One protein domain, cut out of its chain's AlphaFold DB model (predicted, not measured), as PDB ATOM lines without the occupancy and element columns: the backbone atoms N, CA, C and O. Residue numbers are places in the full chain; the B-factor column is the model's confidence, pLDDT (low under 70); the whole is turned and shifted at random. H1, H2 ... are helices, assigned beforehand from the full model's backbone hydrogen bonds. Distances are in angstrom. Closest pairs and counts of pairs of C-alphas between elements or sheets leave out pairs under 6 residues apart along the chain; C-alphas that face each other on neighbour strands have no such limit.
ATOM      1  N   GLU A 204      -6.390 138.345 -20.473       78.56
ATOM      2  CA  GLU A 204      -7.784 137.907 -20.412       78.56
ATOM      3  C   GLU A 204      -8.007 136.575 -21.141       78.56
ATOM      4  O   GLU A 204      -8.564 135.656 -20.549       78.56
ATOM      5  N   GLU A 205      -7.499 136.424 -22.367       81.00
ATOM      6  CA  GLU A 205      -7.620 135.183 -23.144       81.00
ATOM      7  C   GLU A 205      -6.886 134.017 -22.456       81.00
ATOM      8  O   GLU A 205      -7.378 132.889 -22.408       81.00
ATOM      9  N   GLU A 206      -5.726 134.281 -21.843       84.62
ATOM     10  CA  GLU A 206      -4.996 133.266 -21.071       84.62
ATOM     11  C   GLU A 206      -5.757 132.825 -19.814       84.62
ATOM     12  O   GLU A 206      -5.806 131.627 -19.513       84.62
ATOM     13  N   LEU A 207      -6.380 133.768 -19.099       86.25
ATOM     14  CA  LEU A 207      -7.205 133.474 -17.926       86.25
ATOM     15  C   LEU A 207      -8.478 132.708 -18.298       86.25
ATOM     16  O   LEU A 207      -8.843 131.773 -17.589       86.25
ATOM     17  N   GLU A 208      -9.123 133.043 -19.417       81.88
ATOM     18  CA  GLU A 208     -10.289 132.306 -19.916       81.88
ATOM     19  C   GLU A 208      -9.940 130.850 -20.245       81.88
ATOM     20  O   GLU A 208     -10.671 129.929 -19.871       81.88
ATOM     21  N   ILE A 209      -8.793 130.615 -20.890       81.25
ATOM     22  CA  ILE A 209      -8.319 129.261 -21.197       81.25
ATOM     23  C   ILE A 209      -8.002 128.481 -19.912       81.25
ATOM     24  O   ILE A 209      -8.308 127.286 -19.824       81.25
ATOM     25  N   GLU A 210      -7.374 129.115 -18.916       88.19
ATOM     26  CA  GLU A 210      -7.121 128.488 -17.611       88.19
ATOM     27  C   GLU A 210      -8.429 128.149 -16.883       88.19
ATOM     28  O   GLU A 210      -8.581 127.021 -16.407       88.19
ATOM     29  N   ASP A 211      -9.403 129.062 -16.883       89.19
ATOM     30  CA  ASP A 211     -10.706 128.867 -16.245       89.19
ATOM     31  C   ASP A 211     -11.494 127.727 -16.901       89.19
ATOM     32  O   ASP A 211     -12.080 126.892 -16.207       89.19
ATOM     33  N   GLN A 212     -11.464 127.621 -18.232       77.69
ATOM     34  CA  GLN A 212     -12.089 126.506 -18.945       77.69
ATOM     35  C   GLN A 212     -11.445 125.159 -18.586       77.69
ATOM     36  O   GLN A 212     -12.152 124.175 -18.345       77.69
ATOM     37  N   LYS A 213     -10.108 125.099 -18.507       83.44
ATOM     38  CA  LYS A 213      -9.384 123.879 -18.108       83.44
ATOM     39  C   LYS A 213      -9.690 123.483 -16.669       83.44
ATOM     40  O   LYS A 213      -9.902 122.302 -16.390       83.44
ATOM     41  N   GLU A 214      -9.726 124.454 -15.765       91.75
ATOM     42  CA  GLU A 214     -10.045 124.215 -14.362       91.75
ATOM     43  C   GLU A 214     -11.503 123.771 -14.191       91.75
ATOM     44  O   GLU A 214     -11.765 122.817 -13.458       91.75
ATOM     45  N   ASN A 215     -12.452 124.363 -14.918       85.38
ATOM     46  CA  ASN A 215     -13.844 123.907 -14.916       85.38
ATOM     47  C   ASN A 215     -13.965 122.459 -15.410       85.38
ATOM     48  O   ASN A 215     -14.575 121.630 -14.733       85.38
ATOM     49  N   ALA A 216     -13.293 122.108 -16.511       77.81
ATOM     50  CA  ALA A 216     -13.259 120.732 -17.003       77.81
ATOM     51  C   ALA A 216     -12.644 119.753 -15.979       77.81
ATOM     52  O   ALA A 216     -13.115 118.620 -15.828       77.81
ATOM     53  N   ARG A 217     -11.609 120.172 -15.235       93.88
ATOM     54  CA  ARG A 217     -11.030 119.387 -14.129       93.88
ATOM     55  C   ARG A 217     -12.035 119.204 -12.986       93.88
ATOM     56  O   ARG A 217     -12.220 118.076 -12.526       93.88
ATOM     57  N   ARG A 218     -12.697 120.284 -12.551       89.75
ATOM     58  CA  ARG A 218     -13.700 120.283 -11.469       89.75
ATOM     59  C   ARG A 218     -14.857 119.343 -11.780       89.75
ATOM     60  O   ARG A 218     -15.300 118.615 -10.891       89.75
ATOM     61  N   GLU A 219     -15.317 119.321 -13.026       78.38
ATOM     62  CA  GLU A 219     -16.354 118.393 -13.470       78.38
ATOM     63  C   GLU A 219     -15.891 116.940 -13.327       78.38
ATOM     64  O   GLU A 219     -16.573 116.154 -12.666       78.38
ATOM     65  N   ARG A 220     -14.702 116.587 -13.836       81.56
ATOM     66  CA  ARG A 220     -14.142 115.224 -13.713       81.56
ATOM     67  C   ARG A 220     -13.989 114.781 -12.259       81.56
ATOM     68  O   ARG A 220     -14.417 113.678 -11.919       81.56
ATOM     69  N   GLU A 221     -13.420 115.630 -11.403       88.69
ATOM     70  CA  GLU A 221     -13.242 115.308  -9.983       88.69
ATOM     71  C   GLU A 221     -14.577 115.203  -9.245       88.69
ATOM     72  O   GLU A 221     -14.748 114.301  -8.428       88.69
ATOM     73  N   SER A 222     -15.567 116.037  -9.580       84.00
ATOM     74  CA  SER A 222     -16.905 115.921  -8.993       84.00
ATOM     75  C   SER A 222     -17.536 114.556  -9.278       84.00
ATOM     76  O   SER A 222     -18.095 113.936  -8.373       84.00
ATOM     77  N   VAL A 223     -17.361 114.034 -10.499       77.06
ATOM     78  CA  VAL A 223     -17.828 112.693 -10.871       77.06
ATOM     79  C   VAL A 223     -17.058 111.623 -10.108       77.06
ATOM     80  O   VAL A 223     -17.673 110.715  -9.549       77.06
ATOM     81  N   ARG A 224     -15.723 111.732 -10.048       92.88
ATOM     82  CA  ARG A 224     -14.879 110.773  -9.322       92.88
ATOM     83  C   ARG A 224     -15.286 110.686  -7.853       92.88
ATOM     84  O   ARG A 224     -15.466 109.589  -7.344       92.88
ATOM     85  N   ILE A 225     -15.487 111.829  -7.198       89.50
ATOM     86  CA  ILE A 225     -15.918 111.924  -5.799       89.50
ATOM     87  C   ILE A 225     -17.305 111.299  -5.601       89.50
ATOM     88  O   ILE A 225     -17.527 110.595  -4.616       89.50
ATOM     89  N   LEU A 226     -18.247 111.541  -6.517       85.25
ATOM     90  CA  LEU A 226     -19.586 110.945  -6.454       85.25
ATOM     91  C   LEU A 226     -19.565 109.421  -6.614       85.25
ATOM     92  O   LEU A 226     -20.400 108.751  -6.017       85.25
ATOM     93  N   ALA A 227     -18.606 108.887  -7.373       87.75
ATOM     94  CA  ALA A 227     -18.440 107.452  -7.579       87.75
ATOM     95  C   ALA A 227     -17.801 106.712  -6.383       87.75
ATOM     96  O   ALA A 227     -17.806 105.484  -6.371       87.75
ATOM     97  N   ILE A 228     -17.256 107.420  -5.384       92.19
ATOM     98  CA  ILE A 228     -16.702 106.803  -4.169       92.19
ATOM     99  C   ILE A 228     -17.853 106.289  -3.292       92.19
ATOM    100  O   ILE A 228     -18.686 107.069  -2.829       92.19
ATOM    101  N   GLU A 229     -17.881 104.977  -3.045       90.00
ATOM    102  CA  GLU A 229     -18.931 104.317  -2.253       90.00
ATOM    103  C   GLU A 229     -18.796 104.583  -0.743       90.00
ATOM    104  O   GLU A 229     -19.804 104.750  -0.049       90.00
ATOM    105  N   ASP A 230     -17.564 104.658  -0.219       96.19
ATOM    106  CA  ASP A 230     -17.331 104.977   1.192       96.19
ATOM    107  C   ASP A 230     -17.583 106.465   1.473       96.19
ATOM    108  O   ASP A 230     -16.921 107.363   0.949       96.19
ATOM    109  N   ARG A 231     -18.518 106.738   2.387       93.38
ATOM    110  CA  ARG A 231     -18.879 108.102   2.794       93.38
ATOM    111  C   ARG A 231     -17.718 108.857   3.438       93.38
ATOM    112  O   ARG A 231     -17.644 110.078   3.290       93.38
ATOM    113  N   ASN A 232     -16.833 108.173   4.166       96.69
ATOM    114  CA  ASN A 232     -15.703 108.836   4.818       96.69
ATOM    115  C   ASN A 232     -14.642 109.256   3.798       96.69
ATOM    116  O   ASN A 232     -14.163 110.392   3.849       96.69
ATOM    117  N   GLU A 233     -14.319 108.374   2.857       92.19
ATOM    118  CA  GLU A 233     -13.428 108.669   1.738       92.19
ATOM    119  C   GLU A 233     -14.005 109.753   0.813       92.19
ATOM    120  O   GLU A 233     -13.307 110.713   0.484       92.19
ATOM    121  N   GLN A 234     -15.302 109.691   0.495       94.12
ATOM    122  CA  GLN A 234     -15.983 110.730  -0.279       94.12
ATOM    123  C   GLN A 234     -15.902 112.102   0.406       94.12
ATOM    124  O   GLN A 234     -15.665 113.112  -0.257       94.12
ATOM    125  N   ARG A 235     -16.081 112.167   1.735       96.00
ATOM    126  CA  ARG A 235     -15.957 113.423   2.491       96.00
ATOM    127  C   ARG A 235     -14.535 113.984   2.427       96.00
ATOM    128  O   ARG A 235     -14.381 115.164   2.135       96.00
ATOM    129  N   ARG A 236     -13.512 113.144   2.624       96.50
ATOM    130  CA  ARG A 236     -12.101 113.561   2.501       96.50
ATOM    131  C   ARG A 236     -11.787 114.082   1.101       96.50
ATOM    132  O   ARG A 236     -11.137 115.111   0.965       96.50
ATOM    133  N   ALA A 237     -12.294 113.412   0.067       94.06
ATOM    134  CA  ALA A 237     -12.089 113.835  -1.311       94.06
ATOM    135  C   ALA A 237     -12.788 115.175  -1.626       94.06
ATOM    136  O   ALA A 237     -12.218 116.004  -2.331       94.06
ATOM    137  N   LYS A 238     -13.974 115.436  -1.052       95.88
ATOM    138  CA  LYS A 238     -14.644 116.751  -1.139       95.88
ATOM    139  C   LYS A 238     -13.853 117.860  -0.450       95.88
ATOM    140  O   LYS A 238     -13.755 118.955  -0.995       95.88
ATOM    141  N   GLU A 239     -13.318 117.592   0.739       97.25
ATOM    142  CA  GLU A 239     -12.518 118.561   1.498       97.25
ATOM    143  C   GLU A 239     -11.220 118.918   0.764       97.25
ATOM    144  O   GLU A 239     -10.858 120.093   0.692       97.25
ATOM    145  N   GLU A 240     -10.552 117.931   0.166       96.50
ATOM    146  CA  GLU A 240      -9.335 118.163  -0.615       96.50
ATOM    147  C   GLU A 240      -9.618 118.946  -1.904       96.50
ATOM    148  O   GLU A 240      -8.942 119.930  -2.197       96.50
ATOM    149  N   GLU A 241     -10.681 118.597  -2.632       95.88
ATOM    150  CA  GLU A 241     -11.103 119.348  -3.820       95.88
ATOM    151  C   GLU A 241     -11.470 120.803  -3.475       95.88
ATOM    152  O   GLU A 241     -11.131 121.723  -4.219       95.88
ATOM    153  N   ALA A 242     -12.099 121.046  -2.321       96.31
ATOM    154  CA  ALA A 242     -12.378 122.402  -1.850       96.31
ATOM    155  C   ALA A 242     -11.092 123.206  -1.571       96.31
ATOM    156  O   ALA A 242     -11.040 124.399  -1.878       96.31
ATOM    157  N   ARG A 243     -10.038 122.566  -1.043       97.25
ATOM    158  CA  ARG A 243      -8.727 123.211  -0.851       97.25
ATOM    159  C   ARG A 243      -8.074 123.572  -2.177       97.25
ATOM    160  O   ARG A 243      -7.611 124.701  -2.323       97.25
ATOM    161  N   ILE A 244      -8.076 122.653  -3.142       93.38
ATOM    162  CA  ILE A 244      -7.516 122.888  -4.480       93.38
ATOM    163  C   ILE A 244      -8.217 124.079  -5.146       93.38
ATOM    164  O   ILE A 244      -7.546 124.980  -5.652       93.38
ATOM    165  N   ARG A 245      -9.553 124.140  -5.070       92.94
ATOM    166  CA  ARG A 245     -10.339 125.269  -5.597       92.94
ATOM    167  C   ARG A 245      -9.943 126.592  -4.960       92.94
ATOM    168  O   ARG A 245      -9.682 127.551  -5.675       92.94
ATOM    169  N   HIS A 246      -9.820 126.621  -3.637       95.94
ATOM    170  CA  HIS A 246      -9.425 127.832  -2.926       95.94
ATOM    171  C   HIS A 246      -8.021 128.319  -3.332       95.94
ATOM    172  O   HIS A 246      -7.794 129.521  -3.453       95.94
ATOM    173  N   VAL A 247      -7.071 127.404  -3.564       96.38
ATOM    174  CA  VAL A 247      -5.724 127.754  -4.050       96.38
ATOM    175  C   VAL A 247      -5.783 128.337  -5.463       96.38
ATOM    176  O   VAL A 247      -5.148 129.362  -5.720       96.38
ATOM    177  N   TYR A 248      -6.566 127.729  -6.360       94.81
ATOM    178  CA  TYR A 248      -6.759 128.236  -7.719       94.81
ATOM    179  C   TYR A 248      -7.392 129.633  -7.719       94.81
ATOM    180  O   TYR A 248      -6.855 130.553  -8.332       94.81
ATOM    181  N   ASP A 249      -8.484 129.820  -6.977       94.25
ATOM    182  CA  ASP A 249      -9.216 131.089  -6.932       94.25
ATOM    183  C   ASP A 249      -8.345 132.219  -6.337       94.25
ATOM    184  O   ASP A 249      -8.380 133.362  -6.809       94.25
ATOM    185  N   ALA A 250      -7.493 131.902  -5.353       95.69
ATOM    186  CA  ALA A 250      -6.513 132.840  -4.802       95.69
ATOM    187  C   ALA A 250      -5.429 133.222  -5.827       95.69
ATOM    188  O   ALA A 250      -5.128 134.406  -5.987       95.69
ATOM    189  N   ALA A 251      -4.872 132.246  -6.553       94.19
ATOM    190  CA  ALA A 251      -3.878 132.494  -7.598       94.19
ATOM    191  C   ALA A 251      -4.463 133.323  -8.757       94.19
ATOM    192  O   ALA A 251      -3.839 134.281  -9.215       94.19
ATOM    193  N   ARG A 252      -5.696 133.013  -9.176       93.31
ATOM    194  CA  ARG A 252      -6.449 133.773 -10.185       93.31
ATOM    195  C   ARG A 252      -6.658 135.224  -9.757       93.31
ATOM    196  O   ARG A 252      -6.407 136.144 -10.531       93.31
ATOM    197  N   SER A 253      -7.059 135.437  -8.504       92.56
ATOM    198  CA  SER A 253      -7.266 136.780  -7.948       92.56
ATOM    199  C   SER A 253      -5.969 137.597  -7.911       92.56
ATOM    200  O   SER A 253      -5.985 138.787  -8.215       92.56
ATOM    201  N   GLN A 254      -4.831 136.967  -7.597       92.94
ATOM    202  CA  GLN A 254      -3.520 137.627  -7.632       92.94
ATOM    203  C   GLN A 254      -3.097 138.022  -9.053       92.94
ATOM    204  O   GLN A 254      -2.595 139.129  -9.240       92.94
ATOM    205  N   LYS A 255      -3.329 137.159 -10.053       91.12
ATOM    206  CA  LYS A 255      -3.051 137.479 -11.467       91.12
ATOM    207  C   LYS A 255      -3.862 138.687 -11.942       91.12
ATOM    208  O   LYS A 255      -3.301 139.591 -12.556       91.12
ATOM    209  N   LEU A 256      -5.149 138.738 -11.592       88.19
ATOM    210  CA  LEU A 256      -6.020 139.873 -11.908       88.19
ATOM    211  C   LEU A 256      -5.563 141.163 -11.214       88.19
ATOM    212  O   LEU A 256      -5.490 142.207 -11.852       88.19
ATOM    213  N   ALA A 257      -5.193 141.094  -9.931       89.19
ATOM    214  CA  ALA A 257      -4.714 142.259  -9.186       89.19
ATOM    215  C   ALA A 257      -3.363 142.790  -9.703       89.19
ATOM    216  O   ALA A 257      -3.156 144.001  -9.744       89.19
ATOM    217  N   GLY A 258      -2.454 141.901 -10.118       82.50
ATOM    218  CA  GLY A 258      -1.158 142.278 -10.692       82.50
ATOM    219  C   GLY A 258      -1.271 142.967 -12.054       82.50
ATOM    220  O   GLY A 258      -0.437 143.810 -12.379       82.50
ATOM    221  N   SER A 259      -2.326 142.671 -12.817       71.44
ATOM    222  CA  SER A 259      -2.604 143.332 -14.097       71.44
ATOM    223  C   SER A 259      -3.004 144.801 -13.943       71.44
ATOM    224  O   SER A 259      -2.783 145.588 -14.857       71.44
ATOM    225  N   SER A 260      -3.570 145.185 -12.796       65.38
ATOM    226  CA  SER A 260      -4.091 146.537 -12.553       65.38
ATOM    227  C   SER A 260      -3.025 147.556 -12.128       65.38
ATOM    228  O   SER A 260      -3.344 148.727 -11.956       65.38
ATOM    229  N   VAL A 261      -1.776 147.128 -11.908       62.34
ATOM    230  CA  VAL A 261      -0.676 147.984 -11.404       62.34
ATOM    231  C   VAL A 261       0.255 148.459 -12.534       62.34
ATOM    232  O   VAL A 261       1.146 149.270 -12.306       62.34
TER     233      VAL A 261
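Overview. This is residues 204 to 261 of the 263 residues of an uncharacterized protein of Clohesyomyces aquaticus (UniProt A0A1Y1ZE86). This is a long helical hairpin: two long helices, H1 and H2, run side by side in opposite ways, with a tight turn at one end and the other end open. Both lie along the longest axis, H2 is the longer, and residues 260 to 261 follow it as a short tail. The printed part has 58 residues with two named helices, H1 then H2, and no named strand; the class is all helix. The whole is a loose rod, with a radius of gyration of the C-alphas of 14.3 A and spans of 48 by 17 by 6 A.

Along the chain. H1 holds residues 204 to 226 and is 32.6 A long from first to last C-alpha. It begins at C-alpha 204, (-7.784, 137.907, -20.412), and ends at C-alpha 226, (-19.586, 110.945, -6.454). Residues 227 to 230 make the link. H2 holds residues 231 to 259 and is 42.3 A long, ending at C-alpha 259, (-2.604, 143.332, -14.097).

Arrangement. H1 and H2 form a helical hairpin, two helices joined by a tight link of 4 residues. They touch, with 6 pairs of C-alphas within 8 A. Their closest C-alphas are those of Ile 225 and Gln 234, 5.6 A apart. Their lines stand at a shallow tilt of 5 degrees, opposite ways, and their centres are 11.4 A apart. In H1 and H2 every O i to N i+4 pair is within hydrogen-bond range.

Size, cuts and confidence. The two C-alphas farthest apart are those of Glu 229 and Val 261, at 48.2 A. The first and last printed C-alphas, Glu 204 and Val 261, are 15.3 A apart. The printed part has no cut, and its one link between helices is tight. The mean pLDDT of the printed part is 88.7, and residues 260 to 261 are under 70.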